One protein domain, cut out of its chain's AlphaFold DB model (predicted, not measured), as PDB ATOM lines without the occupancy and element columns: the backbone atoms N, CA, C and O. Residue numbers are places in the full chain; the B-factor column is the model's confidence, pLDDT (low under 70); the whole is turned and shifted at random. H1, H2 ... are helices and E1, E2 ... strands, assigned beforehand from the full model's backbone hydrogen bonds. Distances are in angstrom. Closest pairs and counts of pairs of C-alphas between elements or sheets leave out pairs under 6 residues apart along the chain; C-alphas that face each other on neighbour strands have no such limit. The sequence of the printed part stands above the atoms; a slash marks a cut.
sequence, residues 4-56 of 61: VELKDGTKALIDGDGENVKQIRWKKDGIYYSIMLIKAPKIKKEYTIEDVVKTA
ATOM      1  N   VAL A   4     173.047 166.038 130.128       97.88
ATOM      2  CA  VAL A   4     171.747 165.370 129.982       97.88
ATOM      3  C   VAL A   4     171.954 163.861 129.950       97.88
ATOM      4  O   VAL A   4     173.059 163.390 129.679       97.88
ATOM      5  N   GLU A   5     170.905 163.105 130.239       97.62
ATOM      6  CA  GLU A   5     170.928 161.644 130.197       97.62
ATOM      7  C   GLU A   5     170.237 161.146 128.922       97.62
ATOM      8  O   GLU A   5     169.182 161.655 128.537       97.62
ATOM      9  N   LEU A   6     170.866 160.191 128.237       96.75
ATOM     10  CA  LEU A   6     170.275 159.470 127.109       96.75
ATOM     11  C   LEU A   6     169.401 158.312 127.617       96.75
ATOM     12  O   LEU A   6     169.477 157.925 128.779       96.75
ATOM     13  N   LYS A   7     168.577 157.725 126.740       96.00
ATOM     14  CA  LYS A   7     167.593 156.681 127.097       96.00
ATOM     15  C   LYS A   7     168.205 155.437 127.756       96.00
ATOM     16  O   LYS A   7     167.491 154.697 128.420       96.00
ATOM     17  N   ASP A   8     169.491 155.186 127.527       93.62
ATOM     18  CA  ASP A   8     170.243 154.040 128.047       93.62
ATOM     19  C   ASP A   8     171.058 154.370 129.311       93.62
ATOM     20  O   ASP A   8     171.872 153.560 129.749       93.62
ATOM     21  N   GLY A   9     170.865 155.560 129.892       95.44
ATOM     22  CA  GLY A   9     171.602 156.038 131.062       95.44
ATOM     23  C   GLY A   9     172.950 156.690 130.738       95.44
ATOM     24  O   GLY A   9     173.628 157.190 131.640       95.44
ATOM     25  N   THR A  10     173.367 156.734 129.466       96.00
ATOM     26  CA  THR A  10     174.610 157.413 129.075       96.00
ATOM     27  C   THR A  10     174.510 158.910 129.358       96.00
ATOM     28  O   THR A  10     173.589 159.590 128.902       96.00
ATOM     29  N   LYS A  11     175.502 159.464 130.064       97.50
ATOM     30  CA  LYS A  11     175.596 160.912 130.297       97.50
ATOM     31  C   LYS A  11     176.223 161.611 129.096       97.50
ATOM     32  O   LYS A  11     177.392 161.390 128.779       97.50
ATOM     33  N   ALA A  12     175.461 162.502 128.473       98.00
ATOM     34  CA  ALA A  12     175.930 163.383 127.417       98.00
ATOM     35  C   ALA A  12     176.230 164.784 127.962       98.00
ATOM     36  O   ALA A  12     175.477 165.356 128.753       98.00
ATOM     37  N   LEU A  13     177.339 165.360 127.517       98.38
ATOM     38  CA  LEU A  13     177.709 166.745 127.766       98.38
ATOM     39  C   LEU A  13     176.939 167.656 126.809       98.38
ATOM     40  O   LEU A  13     176.943 167.415 125.603       98.38
ATOM     41  N   ILE A  14     176.354 168.733 127.331       98.25
ATOM     42  CA  ILE A  14     175.852 169.833 126.505       98.25
ATOM     43  C   ILE A  14     177.048 170.709 126.124       98.25
ATOM     44  O   ILE A  14     177.616 171.383 126.984       98.25
ATOM     45  N   ASP A  15     177.444 170.668 124.852       97.00
ATOM     46  CA  ASP A  15     178.594 171.422 124.329       97.00
ATOM     47  C   ASP A  15     178.173 172.743 123.668       97.00
ATOM     48  O   ASP A  15     178.937 173.702 123.645       97.00
ATOM     49  N   GLY A  16     176.924 172.821 123.197       96.12
ATOM     50  CA  GLY A  16     176.337 174.031 122.627       96.12
ATOM     51  C   GLY A  16     174.857 174.146 122.975       96.12
ATOM     52  O   GLY A  16     174.082 173.237 122.696       96.12
ATOM     53  N   ASP A  17     174.467 175.266 123.579       96.75
ATOM     54  CA  ASP A  17     173.077 175.592 123.935       96.75
ATOM     55  C   ASP A  17     172.782 177.067 123.624       96.75
ATOM     56  O   ASP A  17     172.369 177.852 124.475       96.75
ATOM     57  N   GLY A  18     173.118 177.477 122.400       94.88
ATOM     58  CA  GLY A  18     172.891 178.831 121.900       94.88
ATOM     59  C   GLY A  18     171.600 178.914 121.092       94.88
ATOM     60  O   GLY A  18     171.059 177.898 120.668       94.88
ATOM     61  N   GLU A  19     171.118 180.123 120.812       92.31
ATOM     62  CA  GLU A  19     169.882 180.355 120.043       92.31
ATOM     63  C   GLU A  19     169.840 179.554 118.727       92.31
ATOM     64  O   GLU A  19     168.883 178.829 118.461       92.31
ATOM     65  N   ASN A  20     170.935 179.585 117.961       94.00
ATOM     66  CA  ASN A  20     171.013 178.957 116.640       94.00
ATOM     67  C   ASN A  20     171.715 177.591 116.620       94.00
ATOM     68  O   ASN A  20     171.779 176.966 115.564       94.00
ATOM     69  N   VAL A  21     172.259 177.131 117.750       96.44
ATOM     70  CA  VAL A  21     173.043 175.890 117.825       96.44
ATOM     71  C   VAL A  21     172.672 175.106 119.069       96.44
ATOM     72  O   VAL A  21     172.778 175.620 120.180       96.44
ATOM     73  N   LYS A  22     172.313 173.835 118.882       97.69
ATOM     74  CA  LYS A  22     172.146 172.857 119.961       97.69
ATOM     75  C   LYS A  22     173.078 171.682 119.705       97.69
ATOM     76  O   LYS A  22     173.060 171.121 118.616       97.69
ATOM     77  N   GLN A  23     173.898 171.318 120.681       98.19
ATOM     78  CA  GLN A  23     174.887 170.260 120.533       98.19
ATOM     79  C   GLN A  23     175.068 169.477 121.826       98.19
ATOM     80  O   GLN A  23     175.267 170.054 122.899       98.19
ATOM     81  N   ILE A  24     175.103 168.153 121.687       98.50
ATOM     82  CA  ILE A  24     175.553 167.250 122.744       98.50
ATOM     83  C   ILE A  24     176.706 166.370 122.255       98.50
ATOM     84  O   ILE A  24     176.868 166.120 121.054       98.50
ATOM     85  N   ARG A  25     177.518 165.903 123.203       98.06
ATOM     86  CA  ARG A  25     178.613 164.949 122.982       98.06
ATOM     87  C   ARG A  25     178.586 163.877 124.054       98.06
ATOM     88  O   ARG A  25     178.365 164.193 125.220       98.06
ATOM     89  N   TRP A  26     178.861 162.633 123.696       97.12
ATOM     90  CA  TRP A  26     178.980 161.548 124.670       97.12
ATOM     91  C   TRP A  26     179.996 160.507 124.210       97.12
ATOM     92  O   TRP A  26     180.461 160.522 123.069       97.12
ATOM     93  N   LYS A  27     180.362 159.617 125.131       95.88
ATOM     94  CA  LYS A  27     181.215 158.463 124.863       95.88
ATOM     95  C   LYS A  27     180.443 157.200 125.211       95.88
ATOM     96  O   LYS A  27     179.895 157.121 126.307       95.88
ATOM     97  N   LYS A  28     180.435 156.228 124.305       93.44
ATOM     98  CA  LYS A  28     179.835 154.908 124.513       93.44
ATOM     99  C   LYS A  28     180.730 153.849 123.880       93.44
ATOM    100  O   LYS A  28     181.205 154.048 122.767       93.44
ATOM    101  N   ASP A  29     181.032 152.792 124.632       92.62
ATOM    102  CA  ASP A  29     181.847 151.650 124.185       92.62
ATOM    103  C   ASP A  29     183.190 152.049 123.546       92.62
ATOM    104  O   ASP A  29     183.637 151.509 122.541       92.62
ATOM    105  N   GLY A  30     183.845 153.059 124.129       94.19
ATOM    106  CA  GLY A  30     185.120 153.587 123.631       94.19
ATOM    107  C   GLY A  30     185.001 154.592 122.479       94.19
ATOM    108  O   GLY A  30     185.966 155.313 122.229       94.19
ATOM    109  N   ILE A  31     183.831 154.714 121.849       94.88
ATOM    110  CA  ILE A  31     183.568 155.589 120.701       94.88
ATOM    111  C   ILE A  31     183.006 156.933 121.173       94.88
ATOM    112  O   ILE A  31     182.177 157.002 122.083       94.88
ATOM    113  N   TYR A  32     183.475 158.016 120.552       96.06
ATOM    114  CA  TYR A  32     182.994 159.373 120.798       96.06
ATOM    115  C   TYR A  32     181.971 159.775 119.744       96.06
ATOM    116  O   TYR A  32     182.222 159.652 118.547       96.06
ATOM    117  N   TYR A  33     180.852 160.323 120.202       96.69
ATOM    118  CA  TYR A  33     179.752 160.763 119.360       96.69
ATOM    119  C   TYR A  33     179.423 162.230 119.623       96.69
ATOM    120  O   TYR A  33     179.599 162.747 120.732       96.69
ATOM    121  N   SER A  34     178.902 162.902 118.600       96.94
ATOM    122  CA  SER A  34     178.316 164.232 118.725       96.94
ATOM    123  C   SER A  34     177.150 164.382 117.764       96.94
ATOM    124  O   SER A  34     177.223 163.931 116.624       96.94
ATOM    125  N   ILE A  35     176.102 165.066 118.217       97.00
ATOM    126  CA  ILE A  35     175.041 165.569 117.346       97.00
ATOM    127  C   ILE A  35     174.951 167.066 117.560       97.00
ATOM    128  O   ILE A  35     174.893 167.535 118.699       97.00
ATOM    129  N   MET A  36     174.919 167.794 116.450       96.81
ATOM    130  CA  MET A  36     174.717 169.231 116.404       96.81
ATOM    131  C   MET A  36     173.536 169.538 115.485       96.81
ATOM    132  O   MET A  36     173.474 169.056 114.356       96.81
ATOM    133  N   LEU A  37     172.622 170.377 115.962       95.56
ATOM    134  CA  LEU A  37     171.591 171.023 115.164       95.56
ATOM    135  C   LEU A  37     171.959 172.494 114.993       95.56
ATOM    136  O   LEU A  37     172.148 173.205 115.981       95.56
ATOM    137  N   ILE A  38     172.032 172.940 113.738       94.62
ATOM    138  CA  ILE A  38     172.260 174.339 113.366       94.62
ATOM    139  C   ILE A  38     170.987 174.869 112.711       94.62
ATOM    140  O   ILE A  38     170.510 174.328 111.712       94.62
ATOM    141  N   LYS A  39     170.429 175.939 113.273       93.69
ATOM    142  CA  LYS A  39     169.228 176.596 112.758       93.69
ATOM    143  C   LYS A  39     169.590 177.486 111.571       93.69
ATOM    144  O   LYS A  39     170.410 178.395 111.687       93.69
ATOM    145  N   ALA A  40     168.947 177.256 110.429       93.38
ATOM    146  CA  ALA A  40     169.043 178.167 109.294       93.38
ATOM    147  C   ALA A  40     168.217 179.447 109.554       93.38
ATOM    148  O   ALA A  40     167.113 179.342 110.095       93.38
ATOM    149  N   PRO A  41     168.651 180.639 109.091       90.50
ATOM    150  CA  PRO A  41     167.990 181.915 109.411       90.50
ATOM    151  C   PRO A  41     166.506 182.012 109.027       90.50
ATOM    152  O   PRO A  41     165.755 182.783 109.612       90.50
ATOM    153  N   LYS A  42     166.066 181.243 108.023       93.62
ATOM    154  CA  LYS A  42     164.680 181.255 107.520       93.62
ATOM    155  C   LYS A  42     163.724 180.392 108.353       93.62
ATOM    156  O   LYS A  42     162.516 180.432 108.128       93.62
ATOM    157  N   ILE A  43     164.246 179.587 109.276       91.94
ATOM    158  CA  ILE A  43     163.457 178.666 110.090       91.94
ATOM    159  C   ILE A  43     162.984 179.395 111.346       91.94
ATOM    160  O   ILE A  43     163.787 179.815 112.170       91.94
ATOM    161  N   LYS A  44     161.660 179.512 111.505       92.38
ATOM    162  CA  LYS A  44     161.041 180.104 112.705       92.38
ATOM    163  C   LYS A  44     161.007 179.156 113.903       92.38
ATOM    164  O   LYS A  44     160.781 179.604 115.018       92.38
ATOM    165  N   LYS A  45     161.170 177.849 113.675       92.12
ATOM    166  CA  LYS A  45     161.177 176.857 114.750       92.12
ATOM    167  C   LYS A  45     162.410 177.076 115.629       92.12
ATOM    168  O   LYS A  45     163.531 177.073 115.124       92.12
ATOM    169  N   GLU A  46     162.185 177.212 116.931       92.81
ATOM    170  CA  GLU A  46     163.244 177.113 117.929       92.81
ATOM    171  C   GLU A  46     163.543 175.645 118.223       92.81
ATOM    172  O   GLU A  46     162.628 174.835 118.385       92.81
ATOM    173  N   TYR A  47     164.830 175.313 118.280       94.81
ATOM    174  CA  TYR A  47     165.299 173.979 118.643       94.81
ATOM    175  C   TYR A  47     165.848 173.984 120.061       94.81
ATOM    176  O   TYR A  47     166.490 174.950 120.484       94.81
ATOM    177  N   THR A  48     165.644 172.883 120.773       97.06
ATOM    178  CA  THR A  48     166.090 172.700 122.157       97.06
ATOM    179  C   THR A  48     167.133 171.589 122.261       97.06
ATOM    180  O   THR A  48     167.349 170.814 121.329       97.06
ATOM    181  N   ILE A  49     167.780 171.477 123.423       97.81
ATOM    182  CA  ILE A  49     168.614 170.309 123.738       97.81
ATOM    183  C   ILE A  49     167.795 169.012 123.676       97.81
ATOM    184  O   ILE A  49     168.326 167.983 123.265       97.81
ATOM    185  N   GLU A  50     166.501 169.055 124.001       97.38
ATOM    186  CA  GLU A  50     165.621 167.887 123.939       97.38
ATOM    187  C   GLU A  50     165.477 167.343 122.508       97.38
ATOM    188  O   GLU A  50     165.447 166.129 122.324       97.38
ATOM    189  N   ASP A  51     165.459 168.205 121.482       97.06
ATOM    190  CA  ASP A  51     165.438 167.764 120.077       97.06
ATOM    191  C   ASP A  51     166.707 166.970 119.717       97.06
ATOM    192  O   ASP A  51     166.651 165.936 119.042       97.06
ATOM    193  N   VAL A  52     167.864 167.420 120.210       97.44
ATOM    194  CA  VAL A  52     169.143 166.731 120.001       97.44
ATOM    195  C   VAL A  52     169.180 165.410 120.777       97.44
ATOM    196  O   VAL A  52     169.606 164.396 120.230       97.44
ATOM    197  N   VAL A  53     168.681 165.388 122.017       97.94
ATOM    198  CA  VAL A  53     168.578 164.169 122.839       97.94
ATOM    199  C   VAL A  53     167.648 163.143 122.192       97.94
ATOM    200  O   VAL A  53     168.001 161.970 122.117       97.94
ATOM    201  N   LYS A  54     166.495 163.569 121.660       97.44
ATOM    202  CA  LYS A  54     165.588 162.695 120.897       97.44
ATOM    203  C   LYS A  54     166.297 162.056 119.708       97.44
ATOM    204  O   LYS A  54     166.152 160.856 119.500       97.44
ATOM    205  N   THR A  55     167.103 162.834 118.987       96.44
ATOM    206  CA  THR A  55     167.883 162.339 117.842       96.44
ATOM    207  C   THR A  55     168.961 161.339 118.280       96.44
ATOM    208  O   THR A  55     169.094 160.274 117.687       96.44
ATOM    209  N   ALA A  56     169.695 161.620 119.362       96.50
ATOM    210  CA  ALA A  56     170.675 160.677 119.909       96.50
ATOM    211  C   ALA A  56     170.021 159.370 120.384       96.50
ATOM    212  O   ALA A  56     170.576 158.289 120.193       96.50
TER     213      ALA A  56
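This is residues 4 to 56 of the 61 residues of an uncharacterized protein of Fictibacillus arsenicus (UniProt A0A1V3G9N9). Picture a narrow sheet of three antiparallel strands, E1, E2 and E3, with one short helix, H1, over one face and the other face bare. After E3 the chain folds back through residues 39 to 48, so that H1 comes to stand over the sheet; this loop and the turn between E2 and E3 make the two ends of the long axis. The printed part has 53 residues with three named strands and then one named helix; the sheet's order is E1, E2, E3, and the class is mixed, helices and strands. The whole is only just compact, close to loose, with a radius of gyration of the C-alphas of 11.6 A, and its outline is a rod of 38 by 17 by 14 A.

Start at residues 4 to 5, a short stretch that pairs antiparallel with residues 11 to 12 of E1, which is residues 11 to 18. E1 bends by 52 degrees at residue 15. Next comes E2, residues 21 to 28, antiparallel to E1 at 164 degrees between directions; look there for N 13 and O 25, 2.8 A apart, and N 23 and O 16, also 2.8 A, both within hydrogen-bond range. E3, residues 31 to 38, is antiparallel to E2 at 169 degrees, with N 37 and O 22 within hydrogen-bond range at 2.8 A. E1 and E2 form a hairpin, and so do E2 and E3; together the three are a meander, each strand the antiparallel neighbour of the one before. E1 and E3 are the edge strands. H1, residues 49 to 56, is on the sheet at a height of 8.5 A over it. It lies only just over E2 and E3, with 3 of its C-alphas falling on each and 2 on E1. It runs slantwise to the strands, at 44 degrees to E2 on the local plane. Its closest C-alphas to E2 are those of Ile 49 and Lys 22, 5.8 A apart; to E3, those of Val 52 and Ile 35, 6.6 A. In H1 every O i to N i+4 pair is within hydrogen-bond range.

Find C-alpha 11 at (175.596, 160.912, 130.297); from there E1 runs 20.0 A to Gly 18. E2 covers 23.0 A from Val 21 to Lys 28, and E3 covers 23.1 A from Ile 31 to C-alpha 38 at (172.260, 174.339, 113.366). H1 runs 10.6 A from Ile 49 to C-alpha 56 at (170.675, 160.677, 119.909).

The two C-alphas farthest apart are those of Asp 29 and Lys 42, at 38.1 A. The links E1 to E2 and E2 to E3 are tight, that from E3 to H1 is short with 10 residues, and no link is long. The printed part has no cut. The mean pLDDT of the printed part is 95.8, and no printed residue is under 70.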